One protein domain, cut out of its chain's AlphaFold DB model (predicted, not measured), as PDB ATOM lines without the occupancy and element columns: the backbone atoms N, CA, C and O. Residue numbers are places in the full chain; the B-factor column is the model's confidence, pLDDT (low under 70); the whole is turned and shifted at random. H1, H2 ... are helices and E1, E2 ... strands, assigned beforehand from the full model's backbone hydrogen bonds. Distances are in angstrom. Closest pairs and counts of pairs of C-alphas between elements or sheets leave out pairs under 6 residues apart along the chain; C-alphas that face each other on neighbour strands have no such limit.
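AT A GLANCE: This is residues 90 to 206 of the 207 residues of an uncharacterized protein of Necator americanus (UniProt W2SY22). A small two-stranded hairpin, E1 and E2, sits between the last part of a long helix, H2, and the last part of a shorter helix, H3, which meets it only slightly. Toward the other end of H2, helix H1 packs at a wide angle on residues 134 to 139, and the link from H1 to H2 and the unnamed stretch 171 to 189 reach to opposite ends of a loosely built whole. The printed part has 117 residues with three named helices and two named strands, in the order H1 H2 E1 E2 H3. The strands are antiparallel and the class is mostly helix. The whole is loose, with a radius of gyration of the C-alphas of 16.9 A, and elongated, spanning 55 by 33 by 21 A.

IN THESE COORDINATES: The sheet is made of E1, residues 160 to 162, and E2, residues 167 to 170, whose first and last C-alphas are 10.3 A apart. C-alpha 160 stands at (-11.355, 108.445, 0.410). H2, residues 128 to 154, is the longest helix at 37.8 A, from C-alpha 128 at (4.240, 75.017, -11.822), with a kink of 29 degrees near residue 142. H1, residues 107 to 118, is 16.7 A long. H3, residues 190 to 204, is 20.3 A long and ends with C-alpha 204 at (-3.258, 107.916, -4.925).

HOW THE PARTS SIT: E1 and E2 form a hairpin, antiparallel at 153 degrees, with N 161 and O 169 at 2.8 A and N 169 and O 161 at 2.9 A, within hydrogen-bond range. Residues 95 to 96 make a short parallel pairing with residues 167 to 168 of E2. The closest C-alphas of H2 and E1 are those of Thr 151 and Val 162, 5.0 A apart. Those of E2 and H3 are Ile 169 and Val 200, 7.2 A apart. H1 and H2 touch, with Ala 117 and Tyr 135 the closest C-alphas at 5.9 A; their lines are about perpendicular, but only just, at 70.5 degrees. H3 touches no helix, and H1 is apart from E1, E2 and H3. In H1 each O i to N i+4 pair is within hydrogen-bond range; in H2 22 of 23 are, and in H3 9 of 11.

THE WHOLE: The two C-alphas farthest apart are those of Asp 125 and Trp 182, at 55.3 A. The printed part has no cut. The link from E2 to H3, 19 residues, is long; H2 to E1 and E1 to E2 are tight. The mean pLDDT of the printed part is 89.5, and residues 204 to 206 are under 70.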
ATOM      1  N   GLU A  90     -17.129  98.113   6.699       93.06
ATOM      2  CA  GLU A  90     -18.156  99.134   6.845       93.06
ATOM      3  C   GLU A  90     -17.417 100.445   7.088       93.06
ATOM      4  O   GLU A  90     -16.303 100.434   7.619       93.06
ATOM      5  N   LYS A  91     -18.044 101.581   6.772       92.44
ATOM      6  CA  LYS A  91     -17.410 102.899   6.910       92.44
ATOM      7  C   LYS A  91     -16.846 103.158   8.316       92.44
ATOM      8  O   LYS A  91     -15.796 103.771   8.445       92.44
ATOM      9  N   ARG A  92     -17.480 102.621   9.370       93.50
ATOM     10  CA  ARG A  92     -16.998 102.730  10.764       93.50
ATOM     11  C   ARG A  92     -15.677 101.999  11.049       93.50
ATOM     12  O   ARG A  92     -15.051 102.286  12.061       93.50
ATOM     13  N   HIS A  93     -15.302 101.024  10.221       94.56
ATOM     14  CA  HIS A  93     -14.063 100.266  10.394       94.56
ATOM     15  C   HIS A  93     -12.856 101.011   9.800       94.56
ATOM     16  O   HIS A  93     -11.731 100.755  10.223       94.56
ATOM     17  N   LEU A  94     -13.096 101.935   8.859       94.88
ATOM     18  CA  LEU A  94     -12.057 102.645   8.119       94.88
ATOM     19  C   LEU A  94     -11.243 103.575   9.020       94.88
ATOM     20  O   LEU A  94     -11.792 104.307   9.848       94.88
ATOM     21  N   LYS A  95      -9.922 103.574   8.823       94.25
ATOM     22  CA  LYS A  95      -8.977 104.434   9.551       94.25
ATOM     23  C   LYS A  95      -8.026 105.144   8.587       94.25
ATOM     24  O   LYS A  95      -7.677 104.553   7.570       94.25
ATOM     25  N   PRO A  96      -7.575 106.372   8.891       92.94
ATOM     26  CA  PRO A  96      -6.559 107.026   8.078       92.94
ATOM     27  C   PRO A  96      -5.294 106.169   8.002       92.94
ATOM     28  O   PRO A  96      -4.844 105.650   9.025       92.94
ATOM     29  N   LEU A  97      -4.719 106.051   6.807       92.12
ATOM     30  CA  LEU A  97      -3.470 105.332   6.592       92.12
ATOM     31  C   LEU A  97      -2.324 105.972   7.381       92.12
ATOM     32  O   LEU A  97      -2.021 107.157   7.220       92.12
ATOM     33  N   ASN A  98      -1.612 105.156   8.157       90.12
ATOM     34  CA  ASN A  98      -0.340 105.552   8.746       90.12
ATOM     35  C   ASN A  98       0.825 105.039   7.890       90.12
ATOM     36  O   ASN A  98       1.323 103.930   8.087       90.12
ATOM     37  N   TYR A  99       1.308 105.863   6.956       87.38
ATOM     38  CA  TYR A  99       2.371 105.468   6.020       87.38
ATOM     39  C   TYR A  99       3.668 105.017   6.720       87.38
ATOM     40  O   TYR A  99       4.417 104.203   6.177       87.38
ATOM     41  N   ARG A 100       3.937 105.500   7.942       85.81
ATOM     42  CA  ARG A 100       5.127 105.109   8.716       85.81
ATOM     43  C   ARG A 100       5.061 103.661   9.172       85.81
ATOM     44  O   ARG A 100       6.076 102.968   9.145       85.81
ATOM     45  N   GLU A 101       3.874 103.191   9.526       86.56
ATOM     46  CA  GLU A 101       3.626 101.823   9.994       86.56
ATOM     47  C   GLU A 101       3.208 100.885   8.860       86.56
ATOM     48  O   GLU A 101       3.307  99.669   9.003       86.56
ATOM     49  N   TYR A 102       2.817 101.432   7.710       85.00
ATOM     50  CA  TYR A 102       2.406 100.645   6.559       85.00
ATOM     51  C   TYR A 102       3.545  99.759   6.043       85.00
ATOM     52  O   TYR A 102       4.647 100.229   5.741       85.00
ATOM     53  N   ILE A 103       3.274  98.463   5.936       81.31
ATOM     54  CA  ILE A 103       4.204  97.449   5.415       81.31
ATOM     55  C   ILE A 103       3.664  96.761   4.155       81.31
ATOM     56  O   ILE A 103       4.293  95.838   3.645       81.31
ATOM     57  N   GLY A 104       2.510  97.207   3.647       82.12
ATOM     58  CA  GLY A 104       1.779  96.516   2.593       82.12
ATOM     59  C   GLY A 104       1.212  95.179   3.068       82.12
ATOM     60  O   GLY A 104       0.855  95.017   4.236       82.12
ATOM     61  N   ASN A 105       1.142  94.223   2.144       85.00
ATOM     62  CA  ASN A 105       0.624  92.888   2.419       85.00
ATOM     63  C   ASN A 105       1.545  92.143   3.388       85.00
ATOM     64  O   ASN A 105       2.735  91.944   3.131       85.00
ATOM     65  N   ASN A 106       0.977  91.700   4.504       88.62
ATOM     66  CA  ASN A 106       1.681  90.884   5.476       88.62
ATOM     67  C   ASN A 106       1.612  89.394   5.085       88.62
ATOM     68  O   ASN A 106       1.004  88.990   4.094       88.62
ATOM     69  N   ARG A 107       2.258  88.522   5.869       91.94
ATOM     70  CA  ARG A 107       2.277  87.076   5.585       91.94
ATOM     71  C   ARG A 107       0.872  86.460   5.529       91.94
ATOM     72  O   ARG A 107       0.650  85.556   4.728       91.94
ATOM     73  N   SER A 108      -0.047  86.917   6.375       92.75
ATOM     74  CA  SER A 108      -1.428  86.433   6.394       92.75
ATOM     75  C   SER A 108      -2.156  86.803   5.106       92.75
ATOM     76  O   SER A 108      -2.855  85.951   4.565       92.75
ATOM     77  N   ASP A 109      -1.922  88.000   4.559       92.81
ATOM     78  CA  ASP A 109      -2.459  88.413   3.254       92.81
ATOM     79  C   ASP A 109      -2.058  87.454   2.145       92.81
ATOM     80  O   ASP A 109      -2.909  86.928   1.431       92.81
ATOM     81  N   PHE A 110      -0.768  87.133   2.061       94.50
ATOM     82  CA  PHE A 110      -0.272  86.180   1.074       94.50
ATOM     83  C   PHE A 110      -0.878  84.783   1.239       94.50
ATOM     84  O   PHE A 110      -1.196  84.136   0.247       94.50
ATOM     85  N   ILE A 111      -1.098  84.319   2.471       95.88
ATOM     86  CA  ILE A 111      -1.761  83.028   2.712       95.88
ATOM     87  C   ILE A 111      -3.223  83.071   2.248       95.88
ATOM     88  O   ILE A 111      -3.695  82.132   1.612       95.88
ATOM     89  N   MET A 112      -3.950  84.157   2.523       95.69
ATOM     90  CA  MET A 112      -5.331  84.301   2.056       95.69
ATOM     91  C   MET A 112      -5.421  84.351   0.528       95.69
ATOM     92  O   MET A 112      -6.291  83.703  -0.048       95.69
ATOM     93  N   LEU A 113      -4.511  85.082  -0.119       95.81
ATOM     94  CA  LEU A 113      -4.436  85.174  -1.576       95.81
ATOM     95  C   LEU A 113      -3.992  83.860  -2.214       95.81
ATOM     96  O   LEU A 113      -4.443  83.531  -3.306       95.81
ATOM     97  N   TYR A 114      -3.150  83.085  -1.529       96.88
ATOM     98  CA  TYR A 114      -2.772  81.748  -1.970       96.88
ATOM     99  C   TYR A 114      -3.990  80.826  -1.974       96.88
ATOM    100  O   TYR A 114      -4.289  80.223  -3.001       96.88
ATOM    101  N   ASP A 115      -4.742  80.792  -0.872       97.00
ATOM    102  CA  ASP A 115      -5.968  79.995  -0.765       97.00
ATOM    103  C   ASP A 115      -7.026  80.420  -1.798       97.00
ATOM    104  O   ASP A 115      -7.748  79.580  -2.333       97.00
ATOM    105  N   TYR A 116      -7.105  81.716  -2.111       97.06
ATOM    106  CA  TYR A 116      -7.954  82.224  -3.186       97.06
ATOM    107  C   TYR A 116      -7.474  81.760  -4.569       97.06
ATOM    108  O   TYR A 116      -8.279  81.276  -5.362       97.06
ATOM    109  N   ALA A 117      -6.170  81.847  -4.849       97.44
ATOM    110  CA  ALA A 117      -5.591  81.465  -6.134       97.44
ATOM    111  C   ALA A 117      -5.765  79.970  -6.432       97.44
ATOM    112  O   ALA A 117      -6.179  79.616  -7.534       97.44
ATOM    113  N   ILE A 118      -5.517  79.089  -5.454       97.25
ATOM    114  CA  ILE A 118      -5.681  77.639  -5.651       97.25
ATOM    115  C   ILE A 118      -7.148  77.226  -5.837       97.25
ATOM    116  O   ILE A 118      -7.424  76.132  -6.320       97.25
ATOM    117  N   ALA A 119      -8.100  78.090  -5.471       97.38
ATOM    118  CA  ALA A 119      -9.525  77.850  -5.666       97.38
ATOM    119  C   ALA A 119     -10.009  78.207  -7.086       97.38
ATOM    120  O   ALA A 119     -11.202  78.072  -7.379       97.38
ATOM    121  N   PHE A 120      -9.121  78.671  -7.973       97.00
ATOM    122  CA  PHE A 120      -9.460  78.921  -9.373       97.00
ATOM    123  C   PHE A 120      -9.824  77.612 -10.075       97.00
ATOM    124  O   PHE A 120      -9.284  76.542  -9.792       97.00
ATOM    125  N   LEU A 121     -10.765  77.696 -11.015       95.12
ATOM    126  CA  LEU A 121     -11.144  76.538 -11.817       95.12
ATOM    127  C   LEU A 121      -9.934  76.028 -12.601       95.12
ATOM    128  O   LEU A 121      -9.213  76.828 -13.189       95.12
ATOM    129  N   GLN A 122      -9.746  74.703 -12.613       93.88
ATOM    130  CA  GLN A 122      -8.639  74.036 -13.314       93.88
ATOM    131  C   GLN A 122      -7.248  74.480 -12.833       93.88
ATOM    132  O   GLN A 122      -6.261  74.287 -13.534       93.88
ATOM    133  N   PHE A 123      -7.138  75.048 -11.623       96.06
ATOM    134  CA  PHE A 123      -5.839  75.428 -11.066       96.06
ATOM    135  C   PHE A 123      -4.875  74.238 -11.011       96.06
ATOM    136  O   PHE A 123      -3.693  74.387 -11.312       96.06
ATOM    137  N   ASP A 124      -5.371  73.051 -10.658       96.56
ATOM    138  CA  ASP A 124      -4.550  71.845 -10.544       96.56
ATOM    139  C   ASP A 124      -3.927  71.415 -11.877       96.56
ATOM    140  O   ASP A 124      -2.805  70.901 -11.862       96.56
ATOM    141  N   ASP A 125      -4.586  71.724 -12.998       97.62
ATOM    142  CA  ASP A 125      -4.155  71.381 -14.357       97.62
ATOM    143  C   ASP A 125      -3.017  72.283 -14.871       97.62
ATOM    144  O   ASP A 125      -2.385  71.963 -15.874       97.62
ATOM    145  N   LEU A 126      -2.737  73.398 -14.184       97.19
ATOM    146  CA  LEU A 126      -1.668  74.328 -14.547       97.19
ATOM    147  C   LEU A 126      -0.276  73.771 -14.223       97.19
ATOM    148  O   LEU A 126      -0.044  73.169 -13.163       97.19
ATOM    149  N   GLU A 127       0.692  74.087 -15.076       97.88
ATOM    150  CA  GLU A 127       2.104  73.815 -14.819       97.88
ATOM    151  C   GLU A 127       2.634  74.678 -13.656       97.88
ATOM    152  O   GLU A 127       2.115  75.767 -13.381       97.88
ATOM    153  N   PRO A 128       3.709  74.264 -12.959       97.62
ATOM    154  CA  PRO A 128       4.240  75.017 -11.822       97.62
ATOM    155  C   PRO A 128       4.560  76.485 -12.141       97.62
ATOM    156  O   PRO A 128       4.272  77.370 -11.335       97.62
ATOM    157  N   PHE A 129       5.115  76.771 -13.323       97.31
ATOM    158  CA  PHE A 129       5.430  78.148 -13.715       97.31
ATOM    159  C   PHE A 129       4.164  78.995 -13.931       97.31
ATOM    160  O   PHE A 129       4.153  80.177 -13.583       97.31
ATOM    161  N   GLU A 130       3.086  78.393 -14.438       97.81
ATOM    162  CA  GLU A 130       1.790  79.047 -14.649       97.81
ATOM    163  C   GLU A 130       1.103  79.320 -13.315       97.81
ATOM    164  O   GLU A 130       0.603  80.421 -13.098       97.81
ATOM    165  N   LYS A 131       1.168  78.369 -12.374       98.00
ATOM    166  CA  LYS A 131       0.699  78.553 -10.991       98.00
ATOM    167  C   LYS A 131       1.404  79.736 -10.322       98.00
ATOM    168  O   LYS A 131       0.754  80.574  -9.696       98.00
ATOM    169  N   HIS A 132       2.724  79.848 -10.489       96.56
ATOM    170  CA  HIS A 132       3.489  80.988  -9.980       96.56
ATOM    171  C   HIS A 132       3.099  82.311 -10.646       96.56
ATOM    172  O   HIS A 132       2.980  83.324  -9.953       96.56
ATOM    173  N   ALA A 133       2.893  82.318 -11.965       96.62
ATOM    174  CA  ALA A 133       2.453  83.505 -12.691       96.62
ATOM    175  C   ALA A 133       1.051  83.944 -12.244       96.62
ATOM    176  O   ALA A 133       0.864  85.103 -11.875       96.62
ATOM    177  N   LEU A 134       0.093  83.015 -12.187       96.81
ATOM    178  CA  LEU A 134      -1.273  83.263 -11.733       96.81
ATOM    179  C   LEU A 134      -1.294  83.846 -10.321       96.81
ATOM    180  O   LEU A 134      -1.946  84.859 -10.092       96.81
ATOM    181  N   TYR A 135      -0.536  83.267  -9.390       96.88
ATOM    182  CA  TYR A 135      -0.468  83.780  -8.024       96.88
ATOM    183  C   TYR A 135       0.052  85.229  -7.961       96.88
ATOM    184  O   TYR A 135      -0.491  86.051  -7.221       96.88
ATOM    185  N   ARG A 136       1.061  85.581  -8.772       95.19
ATOM    186  CA  ARG A 136       1.560  86.965  -8.861       95.19
ATOM    187  C   ARG A 136       0.499  87.916  -9.414       95.19
ATOM    188  O   ARG A 136       0.339  89.007  -8.870       95.19
ATOM    189  N   TYR A 137      -0.237  87.497 -10.444       95.25
ATOM    190  CA  TYR A 137      -1.346  88.284 -10.988       95.25
ATOM    191  C   TYR A 137      -2.458  88.482  -9.967       95.25
ATOM    192  O   TYR A 137      -2.904  89.610  -9.796       95.25
ATOM    193  N   VAL A 138      -2.849  87.428  -9.243       95.00
ATOM    194  CA  VAL A 138      -3.815  87.523  -8.143       95.00
ATOM    195  C   VAL A 138      -3.363  88.585  -7.145       95.00
ATOM    196  O   VAL A 138      -4.122  89.506  -6.884       95.00
ATOM    197  N   CYS A 139      -2.117  88.543  -6.664       92.44
ATOM    198  CA  CYS A 139      -1.620  89.534  -5.701       92.44
ATOM    199  C   CYS A 139      -1.677  90.981  -6.225       92.44
ATOM    200  O   CYS A 139      -2.057  91.897  -5.489       92.44
ATOM    201  N   GLY A 140      -1.285  91.197  -7.484       89.12
ATOM    202  CA  GLY A 140      -1.269  92.529  -8.091       89.12
ATOM    203  C   GLY A 140      -2.674  93.073  -8.353       89.12
ATOM    204  O   GLY A 140      -2.998  94.187  -7.944       89.12
ATOM    205  N   VAL A 141      -3.520  92.267  -8.994       90.50
ATOM    206  CA  VAL A 141      -4.896  92.638  -9.351       90.50
ATOM    207  C   VAL A 141      -5.745  92.853  -8.103       90.50
ATOM    208  O   VAL A 141      -6.498  93.822  -8.045       90.50
ATOM    209  N   ASP A 142      -5.587  92.001  -7.091       91.25
ATOM    210  CA  ASP A 142      -6.303  92.103  -5.821       91.25
ATOM    211  C   ASP A 142      -6.056  93.439  -5.113       91.25
ATOM    212  O   ASP A 142      -6.982  94.041  -4.577       91.25
ATOM    213  N   SER A 143      -4.817  93.933  -5.151       84.69
ATOM    214  CA  SER A 143      -4.444  95.213  -4.537       84.69
ATOM    215  C   SER A 143      -5.134  96.400  -5.216       84.69
ATOM    216  O   SER A 143      -5.599  97.319  -4.541       84.69
ATOM    217  N   LEU A 144      -5.239  96.361  -6.546       86.25
ATOM    218  CA  LEU A 144      -5.793  97.453  -7.343       86.25
ATOM    219  C   LEU A 144      -7.326  97.430  -7.385       86.25
ATOM    220  O   LEU A 144      -7.977  98.419  -7.045       86.25
ATOM    221  N   LEU A 145      -7.916  96.303  -7.797       90.56
ATOM    222  CA  LEU A 145      -9.358  96.212  -8.028       90.56
ATOM    223  C   LEU A 145     -10.162  96.294  -6.736       90.56
ATOM    224  O   LEU A 145     -11.222  96.917  -6.736       90.56
ATOM    225  N   ASN A 146      -9.674  95.717  -5.635       91.06
ATOM    226  CA  ASN A 146     -10.410  95.790  -4.376       91.06
ATOM    227  C   ASN A 146     -10.357  97.184  -3.769       91.06
ATOM    228  O   ASN A 146     -11.379  97.647  -3.276       91.06
ATOM    229  N   SER A 147      -9.228  97.888  -3.881       90.62
ATOM    230  CA  SER A 147      -9.153  99.283  -3.443       90.62
ATOM    231  C   SER A 147     -10.170 100.152  -4.201       90.62
ATOM    232  O   SER A 147     -10.930 100.907  -3.589       90.62
ATOM    233  N   ALA A 148     -10.287  99.971  -5.524       91.56
ATOM    234  CA  ALA A 148     -11.323 100.607  -6.349       91.56
ATOM    235  C   ALA A 148     -12.742 100.219  -5.923       91.56
ATOM    236  O   ALA A 148     -13.580 101.085  -5.673       91.56
ATOM    237  N   TYR A 149     -13.012  98.923  -5.790       94.31
ATOM    238  CA  TYR A 149     -14.334  98.424  -5.434       94.31
ATOM    239  C   TYR A 149     -14.777  98.892  -4.038       94.31
ATOM    240  O   TYR A 149     -15.883  99.405  -3.885       94.31
ATOM    241  N   PHE A 150     -13.912  98.794  -3.026       94.50
ATOM    242  CA  PHE A 150     -14.222  99.230  -1.663       94.50
ATOM    243  C   PHE A 150     -14.433 100.738  -1.583       94.50
ATOM    244  O   PHE A 150     -15.362 101.172  -0.906       94.50
ATOM    245  N   THR A 151     -13.644 101.524  -2.318       94.44
ATOM    246  CA  THR A 151     -13.852 102.973  -2.439       94.44
ATOM    247  C   THR A 151     -15.236 103.278  -3.004       94.44
ATOM    248  O   THR A 151     -16.009 104.006  -2.380       94.44
ATOM    249  N   CYS A 152     -15.603 102.650  -4.126       93.62
ATOM    250  CA  CYS A 152     -16.925 102.800  -4.736       93.62
ATOM    251  C   CYS A 152     -18.066 102.418  -3.781       93.62
ATOM    252  O   CYS A 152     -19.107 103.070  -3.770       93.62
ATOM    253  N   CYS A 153     -17.884 101.369  -2.977       93.00
ATOM    254  CA  CYS A 153     -18.911 100.899  -2.050       93.00
ATOM    255  C   CYS A 153     -19.039 101.742  -0.775       93.00
ATOM    256  O   CYS A 153     -20.127 101.793  -0.206       93.00
ATOM    257  N   LEU A 154     -17.947 102.332  -0.279       94.56
ATOM    258  CA  LEU A 154     -17.893 102.853   1.093       94.56
ATOM    259  C   LEU A 154     -17.699 104.363   1.194       94.56
ATOM    260  O   LEU A 154     -18.168 104.947   2.173       94.56
ATOM    261  N   SER A 155     -16.979 104.976   0.257       91.25
ATOM    262  CA  SER A 155     -16.445 106.329   0.455       91.25
ATOM    263  C   SER A 155     -16.202 107.111  -0.833       91.25
ATOM    264  O   SER A 155     -15.359 108.008  -0.862       91.25
ATOM    265  N   TYR A 156     -16.954 106.800  -1.892       88.62
ATOM    266  CA  TYR A 156     -16.887 107.532  -3.158       88.62
ATOM    267  C   TYR A 156     -17.197 109.024  -2.971       88.62
ATOM    268  O   TYR A 156     -16.480 109.871  -3.484       88.62
ATOM    269  N   GLU A 157     -18.227 109.350  -2.186       91.00
ATOM    270  CA  GLU A 157     -18.626 110.741  -1.917       91.00
ATOM    271  C   GLU A 157     -17.693 111.461  -0.931       91.00
ATOM    272  O   GLU A 157     -17.653 112.689  -0.905       91.00
ATOM    273  N   ASP A 158     -16.948 110.715  -0.114       91.25
ATOM    274  CA  ASP A 158     -16.032 111.273   0.887       91.25
ATOM    275  C   ASP A 158     -14.628 111.530   0.331       91.25
ATOM    276  O   ASP A 158     -13.767 112.024   1.059       91.25
ATOM    277  N   ASN A 159     -14.383 111.171  -0.935       91.00
ATOM    278  CA  ASN A 159     -13.075 111.248  -1.578       91.00
ATOM    279  C   ASN A 159     -11.989 110.506  -0.778       91.00
ATOM    280  O   ASN A 159     -10.871 110.998  -0.602       91.00
ATOM    281  N   TRP A 160     -12.319 109.319  -0.259       93.75
ATOM    282  CA  TRP A 160     -11.355 108.445   0.410       93.75
ATOM    283  C   TRP A 160     -11.090 107.211  -0.433       93.75
ATOM    284  O   TRP A 160     -11.999 106.418  -0.675       93.75
ATOM    285  N   MET A 161      -9.832 107.016  -0.810       93.06
ATOM    286  CA  MET A 161      -9.360 105.782  -1.416       93.06
ATOM    287  C   MET A 161      -9.141 104.738  -0.323       93.06
ATOM    288  O   MET A 161      -8.250 104.883   0.515       93.06
ATOM    289  N   VAL A 162      -9.967 103.697  -0.319       93.56
ATOM    290  CA  VAL A 162      -9.910 102.595   0.647       93.56
ATOM    291  C   VAL A 162      -8.886 101.567   0.197       93.56
ATOM    292  O   VAL A 162      -8.891 101.149  -0.955       93.56
ATOM    293  N   LEU A 163      -8.044 101.122   1.124       91.50
ATOM    294  CA  LEU A 163      -7.043 100.086   0.910       91.50
ATOM    295  C   LEU A 163      -7.542  98.713   1.352       91.50
ATOM    296  O   LEU A 163      -8.440  98.568   2.189       91.50
ATOM    297  N   ASN A 164      -6.856  97.679   0.870       88.62
ATOM    298  CA  ASN A 164      -7.106  96.300   1.281       88.62
ATOM    299  C   ASN A 164      -6.936  96.072   2.788       88.62
ATOM    300  O   ASN A 164      -7.567  95.162   3.308       88.62
ATOM    301  N   SER A 165      -6.160  96.901   3.490       89.12
ATOM    302  CA  SER A 165      -5.924  96.826   4.939       89.12
ATOM    303  C   SER A 165      -7.018  97.460   5.810       89.12
ATOM    304  O   SER A 165      -6.845  97.558   7.024       89.12
ATOM    305  N   CYS A 166      -8.148  97.886   5.226       92.31
ATOM    306  CA  CYS A 166      -9.195  98.664   5.913       92.31
ATOM    307  C   CYS A 166      -8.730 100.072   6.353       92.31
ATOM    308  O   CYS A 166      -9.352 100.726   7.191       92.31
ATOM    309  N   GLU A 167      -7.643 100.561   5.763       93.69
ATOM    310  CA  GLU A 167      -7.182 101.942   5.896       93.69
ATOM    311  C   GLU A 167      -7.653 102.784   4.704       93.69
ATOM    312  O   GLU A 167      -8.093 102.236   3.693       93.69
ATOM    313  N   TYR A 168      -7.563 104.110   4.798       94.12
ATOM    314  CA  TYR A 168      -7.880 104.998   3.685       94.12
ATOM    315  C   TYR A 168      -6.890 106.152   3.514       94.12
ATOM    316  O   TYR A 168      -6.296 106.642   4.479       94.12
ATOM    317  N   ILE A 169      -6.763 106.615   2.272       92.56
ATOM    318  CA  ILE A 169      -6.055 107.838   1.882       92.56
ATOM    319  C   ILE A 169      -7.096 108.863   1.425       92.56
ATOM    320  O   ILE A 169      -7.958 108.554   0.607       92.56
ATOM    321  N   CYS A 170      -7.029 110.085   1.950       90.88
ATOM    322  CA  CYS A 170      -7.856 111.193   1.469       90.88
ATOM    323  C   CYS A 170      -7.305 111.677   0.124       90.88
ATOM    324  O   CYS A 170      -6.130 112.027   0.062       90.88
ATOM    325  N   VAL A 171      -8.125 111.676  -0.927       89.38
ATOM    326  CA  VAL A 171      -7.720 112.096  -2.283       89.38
ATOM    327  C   VAL A 171      -8.262 113.469  -2.687       89.38
ATOM    328  O   VAL A 171      -7.886 113.989  -3.733       89.38
ATOM    329  N   ASP A 172      -9.083 114.089  -1.835       87.75
ATOM    330  CA  ASP A 172      -9.493 115.489  -1.965       87.75
ATOM    331  C   ASP A 172      -9.354 116.232  -0.614       87.75
ATOM    332  O   ASP A 172     -10.104 115.946   0.322       87.75
ATOM    333  N   PRO A 173      -8.382 117.153  -0.465       85.06
ATOM    334  CA  PRO A 173      -7.372 117.493  -1.465       85.06
ATOM    335  C   PRO A 173      -6.426 116.310  -1.728       85.06
ATOM    336  O   PRO A 173      -6.187 115.494  -0.836       85.06
ATOM    337  N   MET A 174      -5.874 116.240  -2.943       85.62
ATOM    338  CA  MET A 174      -4.868 115.234  -3.310       85.62
ATOM    339  C   MET A 174      -3.718 115.250  -2.287       85.62
ATOM    340  O   MET A 174      -3.285 116.346  -1.899       85.62
ATOM    341  N   PRO A 175      -3.202 114.087  -1.842       86.00
ATOM    342  CA  PRO A 175      -2.060 114.053  -0.946       86.00
ATOM    343  C   PRO A 175      -0.878 114.810  -1.546       86.00
ATOM    344  O   PRO A 175      -0.656 114.778  -2.757       86.00
ATOM    345  N   MET A 176      -0.096 115.462  -0.685       86.94
ATOM    346  CA  MET A 176       1.163 116.086  -1.097       86.94
ATOM    347  C   MET A 176       2.051 115.059  -1.808       86.94
ATOM    348  O   MET A 176       2.062 113.886  -1.425       86.94
ATOM    349  N   THR A 177       2.799 115.482  -2.823       83.38
ATOM    350  CA  THR A 177       3.665 114.582  -3.600       83.38
ATOM    351  C   THR A 177       4.984 114.301  -2.887       83.38
ATOM    352  O   THR A 177       5.689 113.349  -3.215       83.38
ATOM    353  N   GLY A 178       5.337 115.123  -1.896       83.00
ATOM    354  CA  GLY A 178       6.631 115.081  -1.229       83.00
ATOM    355  C   GLY A 178       7.732 115.820  -1.997       83.00
ATOM    356  O   GLY A 178       8.867 115.839  -1.532       83.00
ATOM    357  N   ASP A 179       7.423 116.422  -3.148       84.38
ATOM    358  CA  ASP A 179       8.353 117.256  -3.925       84.38
ATOM    359  C   ASP A 179       8.188 118.753  -3.627       84.38
ATOM    360  O   ASP A 179       8.925 119.593  -4.151       84.38
ATOM    361  N   GLU A 180       7.220 119.115  -2.785       84.81
ATOM    362  CA  GLU A 180       6.986 120.499  -2.413       84.81
ATOM    363  C   GLU A 180       8.193 121.070  -1.643       84.81
ATOM    364  O   GLU A 180       8.791 120.376  -0.815       84.81
ATOM    365  N   PRO A 181       8.532 122.364  -1.813       82.69
ATOM    366  CA  PRO A 181       9.710 122.963  -1.174       82.69
ATOM    367  C   PRO A 181       9.756 122.838   0.357       82.69
ATOM    368  O   PRO A 181      10.827 122.897   0.952       82.69
ATOM    369  N   TRP A 182       8.596 122.686   1.001       80.12
ATOM    370  CA  TRP A 182       8.443 122.548   2.450       80.12
ATOM    371  C   TRP A 182       8.238 121.095   2.909       80.12
ATOM    372  O   TRP A 182       8.275 120.832   4.111       80.12
ATOM    373  N   ALA A 183       8.062 120.149   1.981       81.25
ATOM    374  CA  ALA A 183       7.777 118.749   2.279       81.25
ATOM    375  C   ALA A 183       8.906 118.075   3.069       81.25
ATOM    376  O   ALA A 183       8.644 117.298   3.983       81.25
ATOM    377  N   GLN A 184      10.162 118.439   2.790       76.94
ATOM    378  CA  GLN A 184      11.343 117.888   3.469       76.94
ATOM    379  C   GLN A 184      11.314 118.088   4.993       76.94
ATOM    380  O   GLN A 184      11.919 117.311   5.724       76.94
ATOM    381  N   HIS A 185      10.602 119.106   5.490       81.88
ATOM    382  CA  HIS A 185      10.472 119.363   6.927       81.88
ATOM    383  C   HIS A 185       9.415 118.490   7.618       81.88
ATOM    384  O   HIS A 185       9.352 118.477   8.846       81.88
ATOM    385  N   LEU A 186       8.584 117.775   6.856       82.75
ATOM    386  CA  LEU A 186       7.561 116.874   7.390       82.75
ATOM    387  C   LEU A 186       8.081 115.454   7.635       82.75
ATOM    388  O   LEU A 186       7.473 114.699   8.400       82.75
ATOM    389  N   PHE A 187       9.204 115.099   7.012       87.25
ATOM    390  CA  PHE A 187       9.789 113.767   7.088       87.25
ATOM    391  C   PHE A 187      10.951 113.731   8.075       87.25
ATOM    392  O   PHE A 187      11.778 114.640   8.135       87.25
ATOM    393  N   ALA A 188      11.022 112.657   8.861       86.94
ATOM    394  CA  ALA A 188      12.100 112.490   9.834       86.94
ATOM    395  C   ALA A 188      13.440 112.126   9.165       86.94
ATOM    396  O   ALA A 188      14.506 112.423   9.704       86.94
ATOM    397  N   SER A 189      13.388 111.472   8.001       87.50
ATOM    398  CA  SER A 189      14.556 111.067   7.222       87.50
ATOM    399  C   SER A 189      14.227 110.966   5.729       87.50
ATOM    400  O   SER A 189      13.062 111.010   5.330       87.50
ATOM    401  N   LYS A 190      15.256 110.790   4.891       86.19
ATOM    402  CA  LYS A 190      15.066 110.546   3.452       86.19
ATOM    403  C   LYS A 190      14.370 109.214   3.176       86.19
ATOM    404  O   LYS A 190      13.632 109.106   2.203       86.19
ATOM    405  N   GLU A 191      14.585 108.204   4.020       86.44
ATOM    406  CA  GLU A 191      13.856 106.936   3.918       86.44
ATOM    407  C   GLU A 191      12.365 107.116   4.237       86.44
ATOM    408  O   GLU A 191      11.529 106.501   3.579       86.44
ATOM    409  N   ASP A 192      12.024 107.980   5.202       87.19
ATOM    410  CA  ASP A 192      10.635 108.322   5.548       87.19
ATOM    411  C   ASP A 192       9.922 109.026   4.378       87.19
ATOM    412  O   ASP A 192       8.803 108.658   4.023       87.19
ATOM    413  N   GLU A 193      10.603 109.966   3.712       86.06
ATOM    414  CA  GLU A 193      10.115 110.624   2.491       86.06
ATOM    415  C   GLU A 193       9.917 109.625   1.339       86.06
ATOM    416  O   GLU A 193       8.864 109.600   0.697       86.06
ATOM    417  N   ALA A 194      10.906 108.760   1.085       86.19
ATOM    418  CA  ALA A 194      10.819 107.749   0.032       86.19
ATOM    419  C   ALA A 194       9.670 106.760   0.289       86.19
ATOM    420  O   ALA A 194       8.935 106.399  -0.633       86.19
ATOM    421  N   LYS A 195       9.476 106.360   1.552       86.44
ATOM    422  CA  LYS A 195       8.364 105.500   1.959       86.44
ATOM    423  C   LYS A 195       7.022 106.189   1.743       86.44
ATOM    424  O   LYS A 195       6.120 105.575   1.183       86.44
ATOM    425  N   TYR A 196       6.893 107.451   2.143       87.88
ATOM    426  CA  TYR A 196       5.684 108.235   1.900       87.88
ATOM    427  C   TYR A 196       5.337 108.291   0.406       87.88
ATOM    428  O   TYR A 196       4.212 107.971   0.026       87.88
ATOM    429  N   LYS A 197       6.315 108.610  -0.452       86.12
ATOM    430  CA  LYS A 197       6.133 108.656  -1.913       86.12
ATOM    431  C   LYS A 197       5.681 107.311  -2.482       86.12
ATOM    432  O   LYS A 197       4.743 107.249  -3.271       86.12
ATOM    433  N   TYR A 198       6.299 106.219  -2.044       84.44
ATOM    434  CA  TYR A 198       5.929 104.879  -2.499       84.44
ATOM    435  C   TYR A 198       4.528 104.447  -2.041       84.44
ATOM    436  O   TYR A 198       3.813 103.784  -2.782       84.44
ATOM    437  N   VAL A 199       4.137 104.793  -0.815       81.81
ATOM    438  CA  VAL A 199       2.897 104.298  -0.206       81.81
ATOM    439  C   VAL A 199       1.705 105.182  -0.547       81.81
ATOM    440  O   VAL A 199       0.661 104.677  -0.938       81.81
ATOM    441  N   VAL A 200       1.846 106.494  -0.381       81.19
ATOM    442  CA  VAL A 200       0.732 107.436  -0.496       81.19
ATOM    443  C   VAL A 200       0.603 107.914  -1.932       81.19
ATOM    444  O   VAL A 200      -0.455 107.748  -2.525       81.19
ATOM    445  N   VAL A 201       1.687 108.437  -2.510       74.56
ATOM    446  CA  VAL A 201       1.647 109.088  -3.830       74.56
ATOM    447  C   VAL A 201       1.419 108.076  -4.944       74.56
ATOM    448  O   VAL A 201       0.567 108.294  -5.801       74.56
ATOM    449  N   LEU A 202       2.131 106.942  -4.927       74.69
ATOM    450  CA  LEU A 202       1.935 105.908  -5.944       74.69
ATOM    451  C   LEU A 202       0.502 105.365  -5.903       74.69
ATOM    452  O   LEU A 202      -0.133 105.241  -6.945       74.69
ATOM    453  N   GLN A 203      -0.035 105.097  -4.711       71.38
ATOM    454  CA  GLN A 203      -1.388 104.561  -4.602       71.38
ATOM    455  C   GLN A 203      -2.457 105.593  -4.967       71.38
ATOM    456  O   GLN A 203      -3.388 105.242  -5.684       71.38
ATOM    457  N   SER A 204      -2.307 106.859  -4.563       63.34
ATOM    458  CA  SER A 204      -3.258 107.916  -4.925       63.34
ATOM    459  C   SER A 204      -3.187 108.314  -6.401       63.34
ATOM    460  O   SER A 204      -4.180 108.771  -6.944       63.34
ATOM    461  N   SER A 205      -2.046 108.124  -7.076       60.28
ATOM    462  CA  SER A 205      -1.878 108.464  -8.502       60.28
ATOM    463  C   SER A 205      -2.654 107.567  -9.474       60.28
ATOM    464  O   SER A 205      -2.775 107.894 -10.654       60.28
ATOM    465  N   HIS A 206      -3.172 106.434  -8.995       57.91
ATOM    466  CA  HIS A 206      -3.986 105.505  -9.780       57.91
ATOM    467  C   HIS A 206      -5.497 105.782  -9.689       57.91
ATOM    468  O   HIS A 206      -6.271 105.013 -10.264       57.91
TER     469      HIS A 206